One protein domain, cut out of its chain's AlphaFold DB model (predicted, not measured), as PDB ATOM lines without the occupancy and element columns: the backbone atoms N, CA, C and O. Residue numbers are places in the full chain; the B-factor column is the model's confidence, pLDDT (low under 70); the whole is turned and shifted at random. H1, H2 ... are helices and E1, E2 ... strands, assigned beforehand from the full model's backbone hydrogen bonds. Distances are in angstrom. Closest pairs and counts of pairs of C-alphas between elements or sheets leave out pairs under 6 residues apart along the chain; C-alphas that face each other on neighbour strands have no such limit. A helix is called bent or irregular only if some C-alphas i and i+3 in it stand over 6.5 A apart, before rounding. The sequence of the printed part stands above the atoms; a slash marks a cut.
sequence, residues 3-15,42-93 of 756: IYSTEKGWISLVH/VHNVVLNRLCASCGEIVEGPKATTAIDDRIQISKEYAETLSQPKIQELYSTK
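AT A GLANCE: This is residues 3 to 15 and 42 to 93 of the 756 residues of the protein "Protein-serine/threonine phosphatase" of Gregarina niphandrodes (UniProt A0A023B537). A small three-stranded sheet, E3 E5 E4, has a wide loop, residues 48 to 63, swinging from one edge strand to the other, and one long helix, H1, running out from the end of E5 like an arm whose residues 86 to 93 stick out free. A separate small piece across a cut, with the short strands E1 and E2, lies off to one side. The printed part has 65 residues, with five named strands and then one named helix, in the order E1 E2 E3 E4 E5 H1; the sheet E3 E5 E4 is antiparallel, and the class is mixed, helices and strands. The whole is only just loose, close to compact, with a radius of gyration of the C-alphas of 13.3 A, and elongated, spanning 42 by 27 by 20 A.

IN THESE COORDINATES: E1, residues 3 to 5, begins at C-alpha 3, (-25.520, -21.011, -19.831), and is 6.4 A long from first to last C-alpha. E2, residues 11 to 14, is 9.9 A long. After the cut come E3, residues 45 to 47, 6.8 A; E4, residues 64 to 68, 11.5 A; and E5, residues 71 to 74, 10.5 A. H1, residues 75 to 91, runs 24.5 A from C-alpha 75 at (-12.983, -31.283, -8.744) to C-alpha 91 at (-0.458, -10.252, -8.514). H1 has a kink of 31 degrees near residue 82 and is only just irregular, with C-alphas 81 and 84 6.7 A apart.

HOW THE PARTS SIT: In the sheet, E5 is the inner strand, and E3 and E4 are edge strands. E3 and E5 are antiparallel at 158 degrees, with N 46 and O 72 within hydrogen-bond range at 2.8 A. E4 and E5 are a hairpin, antiparallel at 157 degrees, with N 65 and O 73 at 2.8 A and N 73 and O 65 at 2.9 A. Residues 46 to 47 of E3 also pair, antiparallel, with residues 50 to 51. H1 is on the sheet, over E5 and E4, at a height over the sheet of 14.9 A, and stands up from the sheet at 65 degrees. The closest C-alphas of E4 and H1 are those of Thr 64 and Lys 75, 5.1 A apart. In H1, 11 of 13 O i to N i+4 pairs are within hydrogen-bond range. E1 and E2 meet only at a point, where C-alphas 5 and 11 face each other at 5.4 A; both are apart from E3, E4, E5 and H1.

THE WHOLE: The two C-alphas farthest apart, those of Glu 56 and Lys 93, are 42.5 A apart. Without residues 86 to 93 the body spans 31 by 27 by 20 A. Residues 16 to 41 are not printed, and C-alphas 15 and 42 are 26.2 A apart across the cut. The link E3 to E4, 16 residues, is long; E1 to E2, E4 to E5 and E5 to H1 are tight links. The mean pLDDT of the printed part is 73.9, and residues 3 to 15 and 59 to 63 are under 70.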
ATOM      1  N   ILE A   3     -26.680 -21.343 -20.655       35.28
ATOM      2  CA  ILE A   3     -25.520 -21.011 -19.831       35.28
ATOM      3  C   ILE A   3     -24.441 -20.505 -20.781       35.28
ATOM      4  O   ILE A   3     -24.006 -21.242 -21.665       35.28
ATOM      5  N   TYR A   4     -24.010 -19.260 -20.595       31.95
ATOM      6  CA  TYR A   4     -22.817 -18.743 -21.254       31.95
ATOM      7  C   TYR A   4     -21.645 -18.851 -20.284       31.95
ATOM      8  O   TYR A   4     -21.670 -18.251 -19.213       31.95
ATOM      9  N   SER A   5     -20.621 -19.608 -20.679       34.50
ATOM     10  CA  SER A   5     -19.282 -19.422 -20.130       34.50
ATOM     11  C   SER A   5     -18.665 -18.213 -20.825       34.50
ATOM     12  O   SER A   5     -18.674 -18.140 -22.057       34.50
ATOM     13  N   THR A   6     -18.157 -17.259 -20.053       35.19
ATOM     14  CA  THR A   6     -17.297 -16.198 -20.593       35.19
ATOM     15  C   THR A   6     -15.838 -16.638 -20.513       35.19
ATOM     16  O   THR A   6     -15.464 -17.409 -19.631       35.19
ATOM     17  N   GLU A   7     -14.973 -16.091 -21.369       30.97
ATOM     18  CA  GLU A   7     -13.518 -16.360 -21.369       30.97
ATOM     19  C   GLU A   7     -12.803 -15.935 -20.062       30.97
ATOM     20  O   GLU A   7     -11.594 -16.093 -19.933       30.97
ATOM     21  N   LYS A   8     -13.550 -15.405 -19.082       37.00
ATOM     22  CA  LYS A   8     -13.101 -15.028 -17.736       37.00
ATOM     23  C   LYS A   8     -13.604 -15.959 -16.618       37.00
ATOM     24  O   LYS A   8     -13.503 -15.597 -15.454       37.00
ATOM     25  N   GLY A   9     -14.175 -17.122 -16.944       31.20
ATOM     26  CA  GLY A   9     -14.525 -18.173 -15.970       31.20
ATOM     27  C   GLY A   9     -15.877 -18.027 -15.255       31.20
ATOM     28  O   GLY A   9     -16.306 -18.960 -14.581       31.20
ATOM     29  N   TRP A  10     -16.589 -16.910 -15.428       36.66
ATOM     30  CA  TRP A  10     -17.880 -16.675 -14.770       36.66
ATOM     31  C   TRP A  10     -19.044 -17.396 -15.466       36.66
ATOM     32  O   TRP A  10     -19.166 -17.355 -16.695       36.66
ATOM     33  N   ILE A  11     -19.925 -18.004 -14.660       39.84
ATOM     34  CA  ILE A  11     -21.145 -18.707 -15.084       39.84
ATOM     35  C   ILE A  11     -22.366 -17.826 -14.782       39.84
ATOM     36  O   ILE A  11     -22.789 -17.707 -13.633       39.84
ATOM     37  N   SER A  12     -22.968 -17.231 -15.815       35.66
ATOM     38  CA  SER A  12     -24.190 -16.418 -15.689       35.66
ATOM     39  C   SER A  12     -25.456 -17.260 -15.906       35.66
ATOM     40  O   SER A  12     -25.517 -18.064 -16.840       35.66
ATOM     41  N   LEU A  13     -26.493 -17.058 -15.083       35.72
ATOM     42  CA  LEU A  13     -27.701 -17.895 -15.073       35.72
ATOM     43  C   LEU A  13     -28.957 -17.113 -15.505       35.72
ATOM     44  O   LEU A  13     -29.591 -16.441 -14.698       35.72
ATOM     45  N   VAL A  14     -29.338 -17.220 -16.783       33.72
ATOM     46  CA  VAL A  14     -30.488 -16.482 -17.344       33.72
ATOM     47  C   VAL A  14     -31.757 -17.344 -17.358       33.72
ATOM     48  O   VAL A  14     -31.826 -18.380 -18.032       33.72
ATOM     49  N   HIS A  15     -32.783 -16.891 -16.632       31.06
ATOM     50  CA  HIS A  15     -34.132 -17.463 -16.670       31.06
ATOM     51  C   HIS A  15     -34.826 -17.188 -18.015       31.06
ATOM     52  O   HIS A  15     -34.582 -16.176 -18.666       31.06
ATOM     53  N   VAL A  42     -18.397 -37.914 -19.224       80.50
ATOM     54  CA  VAL A  42     -17.105 -37.287 -18.876       80.50
ATOM     55  C   VAL A  42     -17.178 -35.776 -18.619       80.50
ATOM     56  O   VAL A  42     -16.204 -35.188 -18.174       80.50
ATOM     57  N   HIS A  43     -18.318 -35.130 -18.876       85.44
ATOM     58  CA  HIS A  43     -18.438 -33.672 -18.776       85.44
ATOM     59  C   HIS A  43     -18.388 -33.150 -17.332       85.44
ATOM     60  O   HIS A  43     -18.883 -33.789 -16.396       85.44
ATOM     61  N   ASN A  44     -17.851 -31.939 -17.186       86.69
ATOM     62  CA  ASN A  44     -17.488 -31.343 -15.902       86.69
ATOM     63  C   ASN A  44     -18.636 -30.675 -15.133       86.69
ATOM     64  O   ASN A  44     -18.416 -30.308 -13.989       86.69
ATOM     65  N   VAL A  45     -19.824 -30.480 -15.722       86.94
ATOM     66  CA  VAL A  45     -20.918 -29.698 -15.109       86.94
ATOM     67  C   VAL A  45     -22.220 -30.497 -15.073       86.94
ATOM     68  O   VAL A  45     -22.679 -31.020 -16.093       86.94
ATOM     69  N   VAL A  46     -22.835 -30.560 -13.892       85.56
ATOM     70  CA  VAL A  46     -24.081 -31.278 -13.611       85.56
ATOM     71  C   VAL A  46     -25.093 -30.312 -12.991       85.56
ATOM     72  O   VAL A  46     -24.819 -29.677 -11.975       85.56
ATOM     73  N   LEU A  47     -26.276 -30.223 -13.599       86.44
ATOM     74  CA  LEU A  47     -27.407 -29.407 -13.164       86.44
ATOM     75  C   LEU A  47     -28.589 -30.331 -12.844       86.44
ATOM     76  O   LEU A  47     -29.077 -31.034 -13.724       86.44
ATOM     77  N   ASN A  48     -29.069 -30.343 -11.599       84.50
ATOM     78  CA  ASN A  48     -30.186 -31.190 -11.147       84.50
ATOM     79  C   ASN A  48     -30.017 -32.688 -11.505       84.50
ATOM     80  O   ASN A  48     -30.969 -33.346 -11.918       84.50
ATOM     81  N   ARG A  49     -28.794 -33.229 -11.352       82.94
ATOM     82  CA  ARG A  49     -28.360 -34.589 -11.766       82.94
ATOM     83  C   ARG A  49     -28.301 -34.856 -13.279       82.94
ATOM     84  O   ARG A  49     -27.905 -35.950 -13.672       82.94
ATOM     85  N   LEU A  50     -28.632 -33.885 -14.128       86.19
ATOM     86  CA  LEU A  50     -28.430 -33.971 -15.576       86.19
ATOM     87  C   LEU A  50     -27.084 -33.353 -15.953       86.19
ATOM     88  O   LEU A  50     -26.694 -32.311 -15.430       86.19
ATOM     89  N   CYS A  51     -26.374 -33.958 -16.898       85.56
ATOM     90  CA  CYS A  51     -25.213 -33.332 -17.512       85.56
ATOM     91  C   CYS A  51     -25.625 -32.056 -18.265       85.56
ATOM     92  O   CYS A  51     -26.420 -32.125 -19.202       85.56
ATOM     93  N   ALA A  52     -25.028 -30.910 -17.927       85.44
ATOM     94  CA  ALA A  52     -25.337 -29.640 -18.587       85.44
ATOM     95  C   ALA A  52     -24.914 -29.600 -20.073       85.44
ATOM     96  O   ALA A  52     -25.444 -28.798 -20.837       85.44
ATOM     97  N   SER A  53     -23.981 -30.466 -20.490       85.69
ATOM     98  CA  SER A  53     -23.444 -30.518 -21.860       85.69
ATOM     99  C   SER A  53     -24.132 -31.538 -22.775       85.69
ATOM    100  O   SER A  53     -24.167 -31.326 -23.982       85.69
ATOM    101  N   CYS A  54     -24.656 -32.651 -22.240       87.12
ATOM    102  CA  CYS A  54     -25.246 -33.728 -23.054       87.12
ATOM    103  C   CYS A  54     -26.605 -34.260 -22.568       87.12
ATOM    104  O   CYS A  54     -27.121 -35.203 -23.158       87.12
ATOM    105  N   GLY A  55     -27.191 -33.700 -21.504       82.38
ATOM    106  CA  GLY A  55     -28.527 -34.060 -21.007       82.38
ATOM    107  C   GLY A  55     -28.649 -35.429 -20.321       82.38
ATOM    108  O   GLY A  55     -29.644 -35.676 -19.647       82.38
ATOM    109  N   GLU A  56     -27.647 -36.302 -20.447       84.06
ATOM    110  CA  GLU A  56     -27.602 -37.611 -19.786       84.06
ATOM    111  C   GLU A  56     -27.666 -37.494 -18.256       84.06
ATOM    112  O   GLU A  56     -27.045 -36.608 -17.659       84.06
ATOM    113  N   ILE A  57     -28.381 -38.425 -17.619       82.00
ATOM    114  CA  ILE A  57     -28.448 -38.544 -16.158       82.00
ATOM    115  C   ILE A  57     -27.078 -38.998 -15.639       82.00
ATOM    116  O   ILE A  57     -26.493 -39.955 -16.146       82.00
ATOM    117  N   VAL A  58     -26.573 -38.323 -14.609       79.25
ATOM    118  CA  VAL A  58     -25.357 -38.724 -13.895       79.25
ATOM    119  C   VAL A  58     -25.766 -39.524 -12.661       79.25
ATOM    120  O   VAL A  58     -26.261 -38.969 -11.680       79.25
ATOM    121  N   GLU A  59     -25.586 -40.843 -12.726       66.88
ATOM    122  CA  GLU A  59     -25.835 -41.749 -11.605       66.88
ATOM    123  C   GLU A  59     -24.585 -41.917 -10.730       66.88
ATOM    124  O   GLU A  59     -23.475 -42.104 -11.230       66.88
ATOM    125  N   GLY A  60     -24.781 -41.885  -9.409       58.28
ATOM    126  CA  GLY A  60     -23.713 -42.017  -8.415       58.28
ATOM    127  C   GLY A  60     -22.894 -40.736  -8.172       58.28
ATOM    128  O   GLY A  60     -23.009 -39.756  -8.911       58.28
ATOM    129  N   PRO A  61     -22.076 -40.712  -7.104       48.88
ATOM    130  CA  PRO A  61     -21.197 -39.590  -6.811       48.88
ATOM    131  C   PRO A  61     -19.979 -39.606  -7.743       48.88
ATOM    132  O   PRO A  61     -19.061 -40.410  -7.582       48.88
ATOM    133  N   LYS A  62     -19.935 -38.665  -8.689       58.53
ATOM    134  CA  LYS A  62     -18.651 -38.184  -9.215       58.53
ATOM    135  C   LYS A  62     -17.877 -37.476  -8.091       58.53
ATOM    136  O   LYS A  62     -18.479 -36.971  -7.145       58.53
ATOM    137  N   ALA A  63     -16.556 -37.366  -8.227       57.91
ATOM    138  CA  ALA A  63     -15.757 -36.463  -7.400       57.91
ATOM    139  C   ALA A  63     -16.061 -35.006  -7.800       57.91
ATOM    140  O   ALA A  63     -15.471 -34.469  -8.738       57.91
ATOM    141  N   THR A  64     -17.050 -34.396  -7.142       71.44
ATOM    142  CA  THR A  64     -17.589 -33.081  -7.519       71.44
ATOM    143  C   THR A  64     -17.674 -32.109  -6.356       71.44
ATOM    144  O   THR A  64     -18.236 -32.452  -5.314       71.44
ATOM    145  N   THR A  65     -17.256 -30.867  -6.588       75.44
ATOM    146  CA  THR A  65     -17.626 -29.737  -5.737       75.44
ATOM    147  C   THR A  65     -19.073 -29.333  -6.021       75.44
ATOM    148  O   THR A  65     -19.468 -29.160  -7.177       75.44
ATOM    149  N   ALA A  66     -19.877 -29.160  -4.973       78.81
ATOM    150  CA  ALA A  66     -21.190 -28.536  -5.085       78.81
ATOM    151  C   ALA A  66     -21.035 -27.011  -5.014       78.81
ATOM    152  O   ALA A  66     -20.546 -26.492  -4.016       78.81
ATOM    153  N   ILE A  67     -21.472 -26.304  -6.053       81.06
ATOM    154  CA  ILE A  67     -21.554 -24.834  -6.086       81.06
ATOM    155  C   ILE A  67     -22.902 -24.387  -5.503       81.06
ATOM    156  O   ILE A  67     -22.992 -23.440  -4.733       81.06
ATOM    157  N   ASP A  68     -23.963 -25.113  -5.842       80.25
ATOM    158  CA  ASP A  68     -25.339 -24.902  -5.390       80.25
ATOM    159  C   ASP A  68     -25.977 -26.272  -5.127       80.25
ATOM    160  O   ASP A  68     -25.517 -27.270  -5.684       80.25
ATOM    161  N   ASP A  69     -27.096 -26.345  -4.400       79.19
ATOM    162  CA  ASP A  69     -27.842 -27.613  -4.235       79.19
ATOM    163  C   ASP A  69     -28.262 -28.231  -5.588       79.19
ATOM    164  O   ASP A  69     -28.527 -29.430  -5.697       79.19
ATOM    165  N   ARG A  70     -28.315 -27.394  -6.631       81.25
ATOM    166  CA  ARG A  70     -28.651 -27.750  -8.014       81.25
ATOM    167  C   ARG A  70     -27.433 -27.910  -8.927       81.25
ATOM    168  O   ARG A  70     -27.587 -28.536  -9.972       81.25
ATOM    169  N   ILE A  71     -26.270 -27.338  -8.593       85.50
ATOM    170  CA  ILE A  71     -25.106 -27.216  -9.492       85.50
ATOM    171  C   ILE A  71     -23.887 -27.887  -8.861       85.50
ATOM    172  O   ILE A  71     -23.369 -27.433  -7.843       85.50
ATOM    173  N   GLN A  72     -23.396 -28.931  -9.520       87.44
ATOM    174  CA  GLN A  72     -22.183 -29.657  -9.153       87.44
ATOM    175  C   GLN A  72     -21.195 -29.618 -10.317       87.44
ATOM    176  O   GLN A  72     -21.597 -29.738 -11.478       87.44
ATOM    177  N   ILE A  73     -19.906 -29.479 -10.014       88.31
ATOM    178  CA  ILE A  73     -18.828 -29.531 -11.006       88.31
ATOM    179  C   ILE A  73     -17.728 -30.504 -10.588       88.31
ATOM    180  O   ILE A  73     -17.544 -30.726  -9.397       88.31
ATOM    181  N   SER A  74     -17.002 -31.104 -11.533       87.12
ATOM    182  CA  SER A  74     -15.867 -31.987 -11.213       87.12
ATOM    183  C   SER A  74     -14.742 -31.231 -10.491       87.12
ATOM    184  O   SER A  74     -14.534 -30.040 -10.740       87.12
ATOM    185  N   LYS A  75     -14.022 -31.908  -9.585       85.62
ATOM    186  CA  LYS A  75     -12.983 -31.283  -8.744       85.62
ATOM    187  C   LYS A  75     -11.879 -30.625  -9.578       85.62
ATOM    188  O   LYS A  75     -11.503 -29.488  -9.313       85.62
ATOM    189  N   GLU A  76     -11.439 -31.295 -10.638       86.31
ATOM    190  CA  GLU A  76     -10.394 -30.827 -11.555       86.31
ATOM    191  C   GLU A  76     -10.834 -29.552 -12.300       86.31
ATOM    192  O   GLU A  76     -10.038 -28.651 -12.574       86.31
ATOM    193  N   TYR A  77     -12.131 -29.433 -12.606       88.56
ATOM    194  CA  TYR A  77     -12.695 -28.232 -13.220       88.56
ATOM    195  C   TYR A  77     -12.878 -27.099 -12.206       88.56
ATOM    196  O   TYR A  77     -12.654 -25.939 -12.541       88.56
ATOM    197  N   ALA A  78     -13.213 -27.425 -10.958       89.12
ATOM    198  CA  ALA A  78     -13.272 -26.461  -9.866       89.12
ATOM    199  C   ALA A  78     -11.898 -25.824  -9.584       89.12
ATOM    200  O   ALA A  78     -11.792 -24.607  -9.436       89.12
ATOM    201  N   GLU A  79     -10.836 -26.630  -9.591       88.25
ATOM    202  CA  GLU A  79      -9.441 -26.174  -9.524       88.25
ATOM    203  C   GLU A  79      -9.085 -25.292 -10.730       88.25
ATOM    204  O   GLU A  79      -8.593 -24.176 -10.556       88.25
ATOM    205  N   THR A  80      -9.430 -25.735 -11.946       88.94
ATOM    206  CA  THR A  80      -9.211 -24.977 -13.194       88.94
ATOM    207  C   THR A  80      -9.893 -23.600 -13.182       88.94
ATOM    208  O   THR A  80      -9.329 -22.636 -13.693       88.94
ATOM    209  N   LEU A  81     -11.091 -23.484 -12.595       88.94
ATOM    210  CA  LEU A  81     -11.809 -22.209 -12.457       88.94
ATOM    211  C   LEU A  81     -11.224 -21.300 -11.364       88.94
ATOM    212  O   LEU A  81     -11.322 -20.080 -11.476       88.94
ATOM    213  N   SER A  82     -10.620 -21.872 -10.321       91.25
ATOM    214  CA  SER A  82     -10.131 -21.123  -9.151       91.25
ATOM    215  C   SER A  82      -8.718 -20.566  -9.353       91.25
ATOM    216  O   SER A  82      -8.422 -19.447  -8.934       91.25
ATOM    217  N   GLN A  83      -7.858 -21.310 -10.055       89.19
ATOM    218  CA  GLN A  83      -6.454 -20.956 -10.296       89.19
ATOM    219  C   GLN A  83      -6.232 -19.540 -10.876       89.19
ATOM    220  O   GLN A  83      -5.426 -18.803 -10.303       89.19
ATOM    221  N   PRO A  84      -6.950 -19.081 -11.927       92.50
ATOM    222  CA  PRO A  84      -6.770 -17.725 -12.455       92.50
ATOM    223  C   PRO A  84      -7.091 -16.626 -11.432       92.50
ATOM    224  O   PRO A  84      -6.442 -15.581 -11.428       92.50
ATOM    225  N   LYS A  85      -8.065 -16.863 -10.541       92.75
ATOM    226  CA  LYS A  85      -8.467 -15.892  -9.518       92.75
ATOM    227  C   LYS A  85      -7.431 -15.789  -8.399       92.75
ATOM    228  O   LYS A  85      -7.100 -14.684  -7.980       92.75
ATOM    229  N   ILE A  86      -6.865 -16.917  -7.970       91.88
ATOM    230  CA  ILE A  86      -5.768 -16.953  -6.988       91.88
ATOM    231  C   ILE A  86      -4.530 -16.220  -7.539       91.88
ATOM    232  O   ILE A  86      -3.913 -15.422  -6.836       91.88
ATOM    233  N   GLN A  87      -4.215 -16.399  -8.825       91.38
ATOM    234  CA  GLN A  87      -3.108 -15.695  -9.485       91.38
ATOM    235  C   GLN A  87      -3.350 -14.175  -9.595       91.38
ATOM    236  O   GLN A  87      -2.429 -13.390  -9.353       91.38
ATOM    237  N   GLU A  88      -4.581 -13.732  -9.885       94.44
ATOM    238  CA  GLU A  88      -4.962 -12.309  -9.846       94.44
ATOM    239  C   GLU A  88      -4.780 -11.714  -8.438       94.44
ATOM    240  O   GLU A  88      -4.141 -10.666  -8.280       94.44
ATOM    241  N   LEU A  89      -5.272 -12.410  -7.409       94.69
ATOM    242  CA  LEU A  89      -5.140 -12.026  -6.002       94.69
ATOM    243  C   LEU A  89      -3.665 -11.871  -5.595       94.69
ATOM    244  O   LEU A  89      -3.286 -10.847  -5.029       94.69
ATOM    245  N   TYR A  90      -2.796 -12.811  -5.974       93.44
ATOM    246  CA  TYR A  90      -1.360 -12.715  -5.686       93.44
ATOM    247  C   TYR A  90      -0.684 -11.569  -6.442       93.44
ATOM    248  O   TYR A  90       0.071 -10.806  -5.835       93.44
ATOM    249  N   SER A  91      -1.010 -11.365  -7.724       94.06
ATOM    250  CA  SER A  91      -0.458 -10.252  -8.514       94.06
ATOM    251  C   SER A  91      -0.839  -8.864  -7.974       94.06
ATOM    252  O   SER A  91      -0.109  -7.895  -8.175       94.06
ATOM    253  N   THR A  92      -1.959  -8.773  -7.248       95.50
ATOM    254  CA  THR A  92      -2.464  -7.540  -6.624       95.50
ATOM    255  C   THR A  92      -2.157  -7.440  -5.123       95.50
ATOM    256  O   THR A  92      -2.554  -6.461  -4.491       95.50
ATOM    257  N   LYS A  93      -1.453  -8.432  -4.551       95.88
ATOM    258  CA  LYS A  93      -1.274  -8.660  -3.103       95.88
ATOM    259  C   LYS A  93      -2.574  -8.512  -2.296       95.88
ATOM    260  O   LYS A  93      -2.617  -7.851  -1.256       95.88
TER     261      LYS A  93